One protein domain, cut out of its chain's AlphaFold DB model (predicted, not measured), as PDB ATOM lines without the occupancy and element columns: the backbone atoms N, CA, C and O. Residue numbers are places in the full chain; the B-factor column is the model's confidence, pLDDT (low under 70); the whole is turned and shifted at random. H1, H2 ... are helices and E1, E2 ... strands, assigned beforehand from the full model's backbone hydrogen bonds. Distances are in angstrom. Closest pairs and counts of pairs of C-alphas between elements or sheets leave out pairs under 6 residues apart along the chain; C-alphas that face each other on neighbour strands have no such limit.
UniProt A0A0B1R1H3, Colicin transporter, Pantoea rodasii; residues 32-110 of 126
ATOM      1  N   SER A  32      17.680  43.037  18.918       92.06
ATOM      2  CA  SER A  32      18.793  42.095  18.765       92.06
ATOM      3  C   SER A  32      20.150  42.728  19.055       92.06
ATOM      4  O   SER A  32      20.969  42.101  19.718       92.06
ATOM      5  N   CYS A  33      20.386  43.973  18.636       92.69
ATOM      6  CA  CYS A  33      21.626  44.669  18.983       92.69
ATOM      7  C   CYS A  33      21.690  45.060  20.458       92.69
ATOM      8  O   CYS A  33      22.703  44.800  21.096       92.69
ATOM      9  N   LYS A  34      20.587  45.548  21.040       95.06
ATOM     10  CA  LYS A  34      20.519  45.813  22.489       95.06
ATOM     11  C   LYS A  34      20.796  44.555  23.315       95.06
ATOM     12  O   LYS A  34      21.592  44.585  24.245       95.06
ATOM     13  N   TRP A  35      20.178  43.437  22.936       95.81
ATOM     14  CA  TRP A  35      20.428  42.142  23.561       95.81
ATOM     15  C   TRP A  35      21.894  41.706  23.433       95.81
ATOM     16  O   TRP A  35      22.489  41.273  24.419       95.81
ATOM     17  N   ALA A  36      22.487  41.838  22.243       94.69
ATOM     18  CA  ALA A  36      23.884  41.480  22.015       94.69
ATOM     19  C   ALA A  36      24.839  42.334  22.869       94.69
ATOM     20  O   ALA A  36      25.773  41.792  23.461       94.69
ATOM     21  N   ASP A  37      24.573  43.637  22.999       94.88
ATOM     22  CA  ASP A  37      25.356  44.547  23.842       94.88
ATOM     23  C   ASP A  37      25.272  44.164  25.329       94.88
ATOM     24  O   ASP A  37      26.296  44.094  26.019       94.88
ATOM     25  N   GLU A  38      24.072  43.853  25.831       96.62
ATOM     26  CA  GLU A  38      23.873  43.395  27.212       96.62
ATOM     27  C   GLU A  38      24.560  42.044  27.466       96.62
ATOM     28  O   GLU A  38      25.279  41.885  28.460       96.62
ATOM     29  N   MET A  39      24.411  41.082  26.549       96.88
ATOM     30  CA  MET A  39      25.116  39.796  26.596       96.88
ATOM     31  C   MET A  39      26.629  39.998  26.666       96.88
ATOM     32  O   MET A  39      27.291  39.444  27.549       96.88
ATOM     33  N   GLN A  40      27.179  40.828  25.777       95.38
ATOM     34  CA  GLN A  40      28.603  41.138  25.740       95.38
ATOM     35  C   GLN A  40      29.071  41.770  27.056       95.38
ATOM     36  O   GLN A  40      30.099  41.363  27.600       95.38
ATOM     37  N   HIS A  41      28.320  42.728  27.605       95.31
ATOM     38  CA  HIS A  41      28.655  43.361  28.881       95.31
ATOM     39  C   HIS A  41      28.697  42.352  30.042       95.31
ATOM     40  O   HIS A  41      29.597  42.396  30.886       95.31
ATOM     41  N   HIS A  42      27.746  41.418  30.096       95.50
ATOM     42  CA  HIS A  42      27.724  40.371  31.116       95.50
ATOM     43  C   HIS A  42      28.891  39.390  30.963       95.50
ATOM     44  O   HIS A  42      29.627  39.155  31.925       95.50
ATOM     45  N   LEU A  43      29.091  38.859  29.757       96.00
ATOM     46  CA  LEU A  43      30.087  37.824  29.490       96.00
ATOM     47  C   LEU A  43      31.518  38.357  29.602       96.00
ATOM     48  O   LEU A  43      32.363  37.694  30.202       96.00
ATOM     49  N   ASN A  44      31.794  39.579  29.132       94.38
ATOM     50  CA  ASN A  44      33.134  40.168  29.216       94.38
ATOM     51  C   ASN A  44      33.615  40.341  30.662       94.38
ATOM     52  O   ASN A  44      34.799  40.161  30.933       94.38
ATOM     53  N   ARG A  45      32.714  40.630  31.611       93.75
ATOM     54  CA  ARG A  45      33.068  40.707  33.042       93.75
ATOM     55  C   ARG A  45      33.473  39.352  33.629       93.75
ATOM     56  O   ARG A  45      34.170  39.305  34.637       93.75
ATOM     57  N   GLN A  46      33.026  38.256  33.023       94.81
ATOM     58  CA  GLN A  46      33.254  36.891  33.498       94.81
ATOM     59  C   GLN A  46      34.354  36.166  32.705       94.81
ATOM     60  O   GLN A  46      34.888  35.160  33.175       94.81
ATOM     61  N   PHE A  47      34.733  36.682  31.533       95.12
ATOM     62  CA  PHE A  47      35.737  36.093  30.652       95.12
ATOM     63  C   PHE A  47      37.170  36.504  31.042       95.12
ATOM     64  O   PHE A  47      37.890  37.158  30.291       95.12
ATOM     65  N   GLN A  48      37.597  36.109  32.242       92.81
ATOM     66  CA  GLN A  48      38.872  36.539  32.838       92.81
ATOM     67  C   GLN A  48      40.112  36.155  32.013       92.81
ATOM     68  O   GLN A  48      41.120  36.856  32.031       92.81
ATOM     69  N   ASP A  49      40.046  35.044  31.283       94.00
ATOM     70  CA  ASP A  49      41.143  34.491  30.492       94.00
ATOM     71  C   ASP A  49      41.061  34.832  28.992       94.00
ATOM     72  O   ASP A  49      41.812  34.267  28.200       94.00
ATOM     73  N   ALA A  50      40.208  35.788  28.595       94.62
ATOM     74  CA  ALA A  50      39.964  36.164  27.197       94.62
ATOM     75  C   ALA A  50      41.246  36.467  26.399       94.62
ATOM     76  O   ALA A  50      41.357  36.095  25.232       94.62
ATOM     77  N   ALA A  51      42.248  37.087  27.032       94.62
ATOM     78  CA  ALA A  51      43.514  37.436  26.385       94.62
ATOM     79  C   ALA A  51      44.287  36.220  25.834       94.62
ATOM     80  O   ALA A  51      45.062  36.374  24.890       94.62
ATOM     81  N   ARG A  52      44.068  35.015  26.385       95.56
ATOM     82  CA  ARG A  52      44.698  33.769  25.910       95.56
ATOM     83  C   ARG A  52      44.190  33.332  24.537       95.56
ATOM     84  O   ARG A  52      44.911  32.653  23.821       95.56
ATOM     85  N   TYR A  53      42.983  33.756  24.173       96.75
ATOM     86  CA  TYR A  53      42.310  33.408  22.920       96.75
ATOM     87  C   TYR A  53      42.356  34.570  21.919       96.75
ATOM     88  O   TYR A  53      41.540  34.658  21.006       96.75
ATOM     89  N   ALA A  54      43.267  35.529  22.112       95.75
ATOM     90  CA  ALA A  54      43.296  36.719  21.281       95.75
ATOM     91  C   ALA A  54      43.601  36.387  19.813       95.75
ATOM     92  O   ALA A  54      44.602  35.737  19.513       95.75
ATOM     93  N   GLY A  55      42.764  36.892  18.905       94.69
ATOM     94  CA  GLY A  55      42.850  36.609  17.468       94.69
ATOM     95  C   GLY A  55      42.040  35.392  17.014       94.69
ATOM     96  O   GLY A  55      41.860  35.221  15.813       94.69
ATOM     97  N   GLN A  56      41.512  34.603  17.952       97.56
ATOM     98  CA  GLN A  56      40.554  33.543  17.655       97.56
ATOM     99  C   GLN A  56      39.132  34.096  17.548       97.56
ATOM    100  O   GLN A  56      38.807  35.152  18.105       97.56
ATOM    101  N   GLN A  57      38.279  33.361  16.844       97.62
ATOM    102  CA  GLN A  57      36.872  33.677  16.647       97.62
ATOM    103  C   GLN A  57      36.011  32.432  16.842       97.62
ATOM    104  O   GLN A  57      36.333  31.349  16.362       97.62
ATOM    105  N   CYS A  58      34.888  32.595  17.530       97.44
ATOM    106  CA  CYS A  58      33.874  31.562  17.647       97.44
ATOM    107  C   CYS A  58      32.478  32.170  17.548       97.44
ATOM    108  O   CYS A  58      32.170  33.142  18.232       97.44
ATOM    109  N   LEU A  59      31.619  31.562  16.743       95.69
ATOM    110  CA  LEU A  59      30.182  31.778  16.746       95.69
ATOM    111  C   LEU A  59      29.515  30.647  17.522       95.69
ATOM    112  O   LEU A  59      29.835  29.478  17.317       95.69
ATOM    113  N   VAL A  60      28.572  30.995  18.390       96.19
ATOM    114  CA  VAL A  60      27.759  30.032  19.132       96.19
ATOM    115  C   VAL A  60      26.282  30.262  18.846       96.19
ATOM    116  O   VAL A  60      25.824  31.406  18.812       96.19
ATOM    117  N   GLN A  61      25.543  29.174  18.652       96.00
ATOM    118  CA  GLN A  61      24.090  29.181  18.569       96.00
ATOM    119  C   GLN A  61      23.515  28.927  19.959       96.00
ATOM    120  O   GLN A  61      23.850  27.938  20.615       96.00
ATOM    121  N   LEU A  62      22.670  29.849  20.405       96.56
ATOM    122  CA  LEU A  62      22.083  29.885  21.732       96.56
ATOM    123  C   LEU A  62      20.581  29.652  21.650       96.56
ATOM    124  O   LEU A  62      19.891  30.338  20.900       96.56
ATOM    125  N   GLU A  63      20.064  28.759  22.482       95.94
ATOM    126  CA  GLU A  63      18.628  28.530  22.639       95.94
ATOM    127  C   GLU A  63      18.184  28.865  24.057       95.94
ATOM    128  O   GLU A  63      18.823  28.470  25.037       95.94
ATOM    129  N   TRP A  64      17.081  29.604  24.172       96.69
ATOM    130  CA  TRP A  64      16.518  29.972  25.463       96.69
ATOM    131  C   TRP A  64      15.693  28.824  26.041       96.69
ATOM    132  O   TRP A  64      14.735  28.358  25.432       96.69
ATOM    133  N   GLN A  65      16.038  28.380  27.245       95.81
ATOM    134  CA  GLN A  65      15.338  27.298  27.927       95.81
ATOM    135  C   GLN A  65      14.295  27.829  28.917       95.81
ATOM    136  O   GLN A  65      14.452  28.899  29.508       95.81
ATOM    137  N   ASN A  66      13.278  27.010  29.209       93.62
ATOM    138  CA  ASN A  66      12.267  27.290  30.242       93.62
ATOM    139  C   ASN A  66      12.866  27.498  31.645       93.62
ATOM    140  O   ASN A  66      12.239  28.114  32.500       93.62
ATOM    141  N   SER A  67      14.094  27.019  31.874       92.81
ATOM    142  CA  SER A  67      14.874  27.262  33.094       92.81
ATOM    143  C   SER A  67      15.355  28.714  33.244       92.81
ATOM    144  O   SER A  67      15.920  29.061  34.280       92.81
ATOM    145  N   GLY A  68      15.175  29.559  32.224       94.12
ATOM    146  CA  GLY A  68      15.715  30.917  32.185       94.12
ATOM    147  C   GLY A  68      17.218  30.958  31.894       94.12
ATOM    148  O   GLY A  68      17.912  31.870  32.344       94.12
ATOM    149  N   ARG A  69      17.741  29.937  31.204       95.38
ATOM    150  CA  ARG A  69      19.160  29.800  30.847       95.38
ATOM    151  C   ARG A  69      19.319  29.520  29.358       95.38
ATOM    152  O   ARG A  69      18.378  29.079  28.706       95.38
ATOM    153  N   TYR A  70      20.529  29.727  28.848       97.19
ATOM    154  CA  TYR A  70      20.879  29.330  27.490       97.19
ATOM    155  C   TYR A  70      21.428  27.906  27.439       97.19
ATOM    156  O   TYR A  70      22.268  27.532  28.261       97.19
ATOM    157  N   ALA A  71      21.002  27.155  26.429       96.25
ATOM    158  CA  ALA A  71      21.744  26.018  25.905       96.25
ATOM    159  C   ALA A  71      22.566  26.461  24.693       96.25
ATOM    160  O   ALA A  71      22.104  27.275  23.897       96.25
ATOM    161  N   VAL A  72      23.772  25.916  24.556       96.94
ATOM    162  CA  VAL A  72      24.567  26.043  23.331       96.94
ATOM    163  C   VAL A  72      24.289  24.809  22.484       96.94
ATOM    164  O   VAL A  72      24.551  23.699  22.944       96.94
ATOM    165  N   THR A  73      23.739  24.990  21.284       96.19
ATOM    166  CA  THR A  73      23.340  23.879  20.399       96.19
ATOM    167  C   THR A  73      24.269  23.693  19.205       96.19
ATOM    168  O   THR A  73      24.410  22.576  18.711       96.19
ATOM    169  N   GLN A  74      24.972  24.748  18.790       95.56
ATOM    170  CA  GLN A  74      25.979  24.689  17.734       95.56
ATOM    171  C   GLN A  74      27.123  25.667  18.008       95.56
ATOM    172  O   GLN A  74      26.929  26.715  18.628       95.56
ATOM    173  N   THR A  75      28.319  25.341  17.520       95.94
ATOM    174  CA  THR A  75      29.479  26.237  17.514       95.94
ATOM    175  C   THR A  75      30.185  26.196  16.156       95.94
ATOM    176  O   THR A  75      30.140  25.187  15.453       95.94
ATOM    177  N   GLN A  76      30.820  27.302  15.764       97.12
ATOM    178  CA  GLN A  76      31.602  27.414  14.533       97.12
ATOM    179  C   GLN A  76      32.798  28.349  14.743       97.12
ATOM    180  O   GLN A  76      32.613  29.496  15.147       97.12
ATOM    181  N   GLY A  77      34.012  27.893  14.427       97.06
ATOM    182  CA  GLY A  77      35.239  28.689  14.537       97.06
ATOM    183  C   GLY A  77      36.369  27.930  15.229       97.06
ATOM    184  O   GLY A  77      36.455  26.707  15.124       97.06
ATOM    185  N   ASP A  78      37.231  28.659  15.933       98.31
ATOM    186  CA  ASP A  78      38.371  28.103  16.660       98.31
ATOM    187  C   ASP A  78      37.907  27.258  17.854       98.31
ATOM    188  O   ASP A  78      37.345  27.770  18.826       98.31
ATOM    189  N   GLU A  79      38.187  25.955  17.807       97.88
ATOM    190  CA  GLU A  79      37.677  24.963  18.764       97.88
ATOM    191  C   GLU A  79      37.967  25.327  20.229       97.88
ATOM    192  O   GLU A  79      37.071  25.291  21.073       97.88
ATOM    193  N   THR A  80      39.202  25.740  20.534       98.06
ATOM    194  CA  THR A  80      39.607  26.115  21.902       98.06
ATOM    195  C   THR A  80      38.802  27.295  22.457       98.06
ATOM    196  O   THR A  80      38.356  27.241  23.606       98.06
ATOM    197  N   LEU A  81      38.541  28.325  21.643       98.50
ATOM    198  CA  LEU A  81      37.675  29.440  22.023       98.50
ATOM    199  C   LEU A  81      36.213  29.004  22.121       98.50
ATOM    200  O   LEU A  81      35.528  29.416  23.054       98.50
ATOM    201  N   CYS A  82      35.729  28.154  21.214       98.25
ATOM    202  CA  CYS A  82      34.353  27.664  21.253       98.25
ATOM    203  C   CYS A  82      34.047  26.832  22.503       98.25
ATOM    204  O   CYS A  82      33.018  27.048  23.147       98.25
ATOM    205  N   LEU A  83      34.953  25.936  22.900       98.06
ATOM    206  CA  LEU A  83      34.827  25.182  24.149       98.06
ATOM    207  C   LEU A  83      34.808  26.121  25.358       98.06
ATOM    208  O   LEU A  83      33.977  25.968  26.257       98.06
ATOM    209  N   ARG A  84      35.682  27.134  25.368       98.12
ATOM    210  CA  ARG A  84      35.714  28.112  26.455       98.12
ATOM    211  C   ARG A  84      34.446  28.962  26.510       98.12
ATOM    212  O   ARG A  84      33.917  29.183  27.598       98.12
ATOM    213  N   ALA A  85      33.950  29.414  25.362       98.06
ATOM    214  CA  ALA A  85      32.707  30.164  25.238       98.06
ATOM    215  C   ALA A  85      31.520  29.356  25.778       98.06
ATOM    216  O   ALA A  85      30.744  29.869  26.585       98.06
ATOM    217  N   TRP A  86      31.422  28.075  25.410       97.75
ATOM    218  CA  TRP A  86      30.382  27.188  25.926       97.75
ATOM    219  C   TRP A  86      30.446  27.061  27.453       97.75
ATOM    220  O   TRP A  86      29.435  27.267  28.130       97.75
ATOM    221  N   GLN A  87      31.632  26.812  28.017       97.31
ATOM    222  CA  GLN A  87      31.817  26.768  29.471       97.31
ATOM    223  C   GLN A  87      31.412  28.084  30.140       97.31
ATOM    224  O   GLN A  87      30.693  28.059  31.138       97.31
ATOM    225  N   LEU A  88      31.837  29.224  29.582       97.69
ATOM    226  CA  LEU A  88      31.514  30.555  30.088       97.69
ATOM    227  C   LEU A  88      29.995  30.780  30.131       97.69
ATOM    228  O   LEU A  88      29.467  31.140  31.178       97.69
ATOM    229  N   ILE A  89      29.278  30.492  29.045       97.31
ATOM    230  CA  ILE A  89      27.812  30.606  28.997       97.31
ATOM    231  C   ILE A  89      27.156  29.665  30.019       97.31
ATOM    232  O   ILE A  89      26.238  30.062  30.740       97.31
ATOM    233  N   GLY A  90      27.659  28.432  30.128       95.12
ATOM    234  CA  GLY A  90      27.158  27.417  31.053       95.12
ATOM    235  C   GLY A  90      27.369  27.743  32.536       95.12
ATOM    236  O   GLY A  90      26.586  27.282  33.368       95.12
ATOM    237  N   GLN A  91      28.369  28.555  32.891       95.06
ATOM    238  CA  GLN A  91      28.604  29.019  34.269       95.06
ATOM    239  C   GLN A  91      27.959  30.385  34.564       95.06
ATOM    240  O   GLN A  91      27.714  30.714  35.728       95.06
ATOM    241  N   SER A  92      27.665  31.179  33.532       94.50
ATOM    242  CA  SER A  92      27.017  32.478  33.679       94.50
ATOM    243  C   SER A  92      25.593  32.341  34.224       94.50
ATOM    244  O   SER A  92      24.823  31.434  33.882       94.50
ATOM    245  N   LYS A  93      25.237  33.281  35.101       91.38
ATOM    246  CA  LYS A  93      23.907  33.430  35.698       91.38
ATOM    247  C   LYS A  93      23.362  34.806  35.333       91.38
ATOM    248  O   LYS A  93      24.140  35.749  35.211       91.38
ATOM    249  N   GLY A  94      22.041  34.913  35.190       91.62
ATOM    250  CA  GLY A  94      21.384  36.188  34.887       91.62
ATOM    251  C   GLY A  94      21.800  36.780  33.539       91.62
ATOM    252  O   GLY A  94      21.945  37.993  33.435       91.62
ATOM    253  N   LEU A  95      22.047  35.931  32.534       96.62
ATOM    254  CA  LEU A  95      22.175  36.401  31.155       96.62
ATOM    255  C   LEU A  95      20.805  36.924  30.680       96.62
ATOM    256  O   LEU A  95      19.789  36.299  31.009       96.62
ATOM    257  N   PRO A  96      20.752  38.044  29.938       96.56
ATOM    258  CA  PRO A  96      19.494  38.592  29.445       96.56
ATOM    259  C   PRO A  96      18.830  37.612  28.462       96.56
ATOM    260  O   PRO A  96      19.537  36.939  27.706       96.56
ATOM    261  N   PRO A  97      17.491  37.504  28.443       96.25
ATOM    262  CA  PRO A  97      16.780  36.688  27.459       96.25
ATOM    263  C   PRO A  97      16.922  37.277  26.046       96.25
ATOM    264  O   PRO A  97      17.048  38.496  25.918       96.25
ATOM    265  N   PRO A  98      16.845  36.456  24.983       95.69
ATOM    266  CA  PRO A  98      16.867  36.972  23.623       95.69
ATOM    267  C   PRO A  98      15.538  37.684  23.298       95.69
ATOM    268  O   PRO A  98      14.526  37.416  23.961       95.69
ATOM    269  N   PRO A  99      15.515  38.570  22.284       93.88
ATOM    270  CA  PRO A  99      14.304  39.277  21.864       93.88
ATOM    271  C   PRO A  99      13.149  38.342  21.495       93.88
ATOM    272  O   PRO A  99      12.029  38.543  21.960       93.88
ATOM    273  N   ASP A 100      13.432  37.304  20.707       94.50
ATOM    274  CA  ASP A 100      12.516  36.199  20.441       94.50
ATOM    275  C   ASP A 100      13.044  34.927  21.110       94.50
ATOM    276  O   ASP A 100      14.093  34.400  20.744       94.50
ATOM    277  N   ARG A 101      12.303  34.428  22.103       94.81
ATOM    278  CA  ARG A 101      12.665  33.237  22.886       94.81
ATOM    279  C   ARG A 101      12.364  31.919  22.176       94.81
ATOM    280  O   ARG A 101      12.789  30.879  22.662       94.81
ATOM    281  N   THR A 102      11.610  31.953  21.080       93.00
ATOM    282  CA  THR A 102      11.231  30.760  20.305       93.00
ATOM    283  C   THR A 102      12.235  30.423  19.209       93.00
ATOM    284  O   THR A 102      12.141  29.364  18.593       93.00
ATOM    285  N   GLN A 103      13.196  31.316  18.972       92.88
ATOM    286  CA  GLN A 103      14.197  31.190  17.925       92.88
ATOM    287  C   GLN A 103      15.603  31.121  18.526       92.88
ATOM    288  O   GLN A 103      15.878  31.791  19.529       92.88
ATOM    289  N   PRO A 104      16.524  30.370  17.903       92.56
ATOM    290  CA  PRO A 104      17.921  30.410  18.291       92.56
ATOM    291  C   PRO A 104      18.520  31.799  18.025       92.56
ATOM    292  O   PRO A 104      18.051  32.550  17.171       92.56
ATOM    293  N   ALA A 105      19.586  32.130  18.744       92.50
ATOM    294  CA  ALA A 105      20.340  33.363  18.572       92.50
ATOM    295  C   ALA A 105      21.818  33.055  18.339       92.50
ATOM    296  O   ALA A 105      22.417  32.278  19.078       92.50
ATOM    297  N   TRP A 106      22.423  33.685  17.335       91.69
ATOM    298  CA  TRP A 106      23.864  33.585  17.117       91.69
ATOM    299  C   TRP A 106      24.597  34.697  17.857       91.69
ATOM    300  O   TRP A 106      24.251  35.872  17.727       91.69
ATOM    301  N   PHE A 107      25.629  34.325  18.610       93.88
ATOM    302  CA  PHE A 107      26.482  35.257  19.340       93.88
ATOM    303  C   PHE A 107      27.961  34.968  19.067       93.88
ATOM    304  O   PHE A 107      28.375  33.811  18.997       93.88
ATOM    305  N   GLY A 108      28.755  36.023  18.894       93.69
ATOM    306  CA  GLY A 108      30.164  35.922  18.529       93.69
ATOM    307  C   GLY A 108      31.112  36.227  19.682       93.69
ATOM    308  O   GLY A 108      30.963  37.221  20.386       93.69
ATOM    309  N   PHE A 109      32.143  35.402  19.816       96.00
ATOM    310  CA  PHE A 109      33.313  35.635  20.646       96.00
ATOM    311  C   PHE A 109      34.499  35.936  19.739       96.00
ATOM    312  O   PHE A 109      34.869  35.116  18.904       96.00
ATOM    313  N   ALA A 110      35.112  37.102  19.925       95.69
ATOM    314  CA  ALA A 110      36.349  37.478  19.244       95.69
ATOM    315  C   ALA A 110      37.244  38.289  20.196       95.69
ATOM    316  O   ALA A 110      37.318  39.519  20.087       95.69
TER     317      ALA A 110
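Overview. This is residues 32 to 110 of the 126 residues of the protein "Colicin transporter" of Pantoea rodasii (UniProt A0A0B1R1H3). What does a first look show? A small twisted sheet of three strands has H3 packed along one face, over E2 and E1, while H1, the longest helix, packs on edge strand E3 and runs about perpendicular to H3. The long stretch of residues 92 to 104, with no named element, leads from H3 to E3, and short H2 lies off the sheet. What is it built of? The printed part has 79 residues with three named helices and three named strands, in the order H1, H2, E1, E2, H3, E3; the class is mixed, helices and strands, and the sheet order is E2, E1, E3, all antiparallel. How large is it? It is compact, with a radius of gyration of the C-alphas of 11.7 A and spans of 33 by 23 by 22 A.

Arrangement. How is the sheet joined? E1, residues 58 to 64, and E2, residues 70 to 77, form a hairpin, with N 61 and O 74 within hydrogen-bond range at 2.8 A; E2 bends by 65 degrees at residue 73. On the other side of E1, E3, residues 105 to 109, is antiparallel to it, with N 60 and O 107 within hydrogen-bond range at 2.9 A. The sheet is only just strongly twisted, its C-alphas lying up to 4.2 A off the best plane. Which helices are on it? H3, residues 79 to 91, is over E2 and E1 at a height over the sheet of 8.7 A and runs along the strands, at 24 degrees to E1 on the local plane; its closest C-alphas to E1 are those of Cys 82 and Cys 58, 5.3 A apart. H1, residues 32 to 46, is on the sheet too, its closest C-alphas to E3 being those of Ala 36 and Phe 107, 7.3 A apart. H1 and H3 make two layers with the sheet, helices on one face of it. How do the helices meet? H1 and H3 touch only at their ends, and only just, with 3 pairs of C-alphas within 8 A, the closest being Gln 46 and Leu 88 at 7.4 A; their lines are about perpendicular, at 90 degrees. H2, residues 50 to 53, is not on the sheet and is close to H3 but not clearly touching, the closest C-alphas being those of Tyr 53 and Leu 81, 6.2 A apart. What do the backbones show? Every O i to N i+4 pair is within hydrogen-bond range in H3, 9 of 11 are in H1, and H2 is too short for such a pair.

Along the chain. Where do the elements begin and end? H1 begins at C-alpha 32, (18.793, 42.095, 18.765), and measures 21.3 A from first to last C-alpha; H3 measures 18.4 A, and H2 has four residues. How long are the strands? E1 measures 19.1 A, E2 19.3 A and E3 13.3 A, with C-alpha 109 at (33.313, 35.635, 20.646).

Size, cuts and confidence. How are the elements linked? The link from H3 to E3 is long, with 13 residues, and the other four links are tight; E2, H3 and E3 form a split strand-helix-strand unit, two strands running the same way with E1 between them, its crossover left-handed. How far does it reach, and how sure is the model? The two C-alphas farthest apart, those of Gly 55 and Asn 66, are 34.4 A apart. The printed part has no cut, its mean pLDDT is 95.5, and no printed residue is under 70.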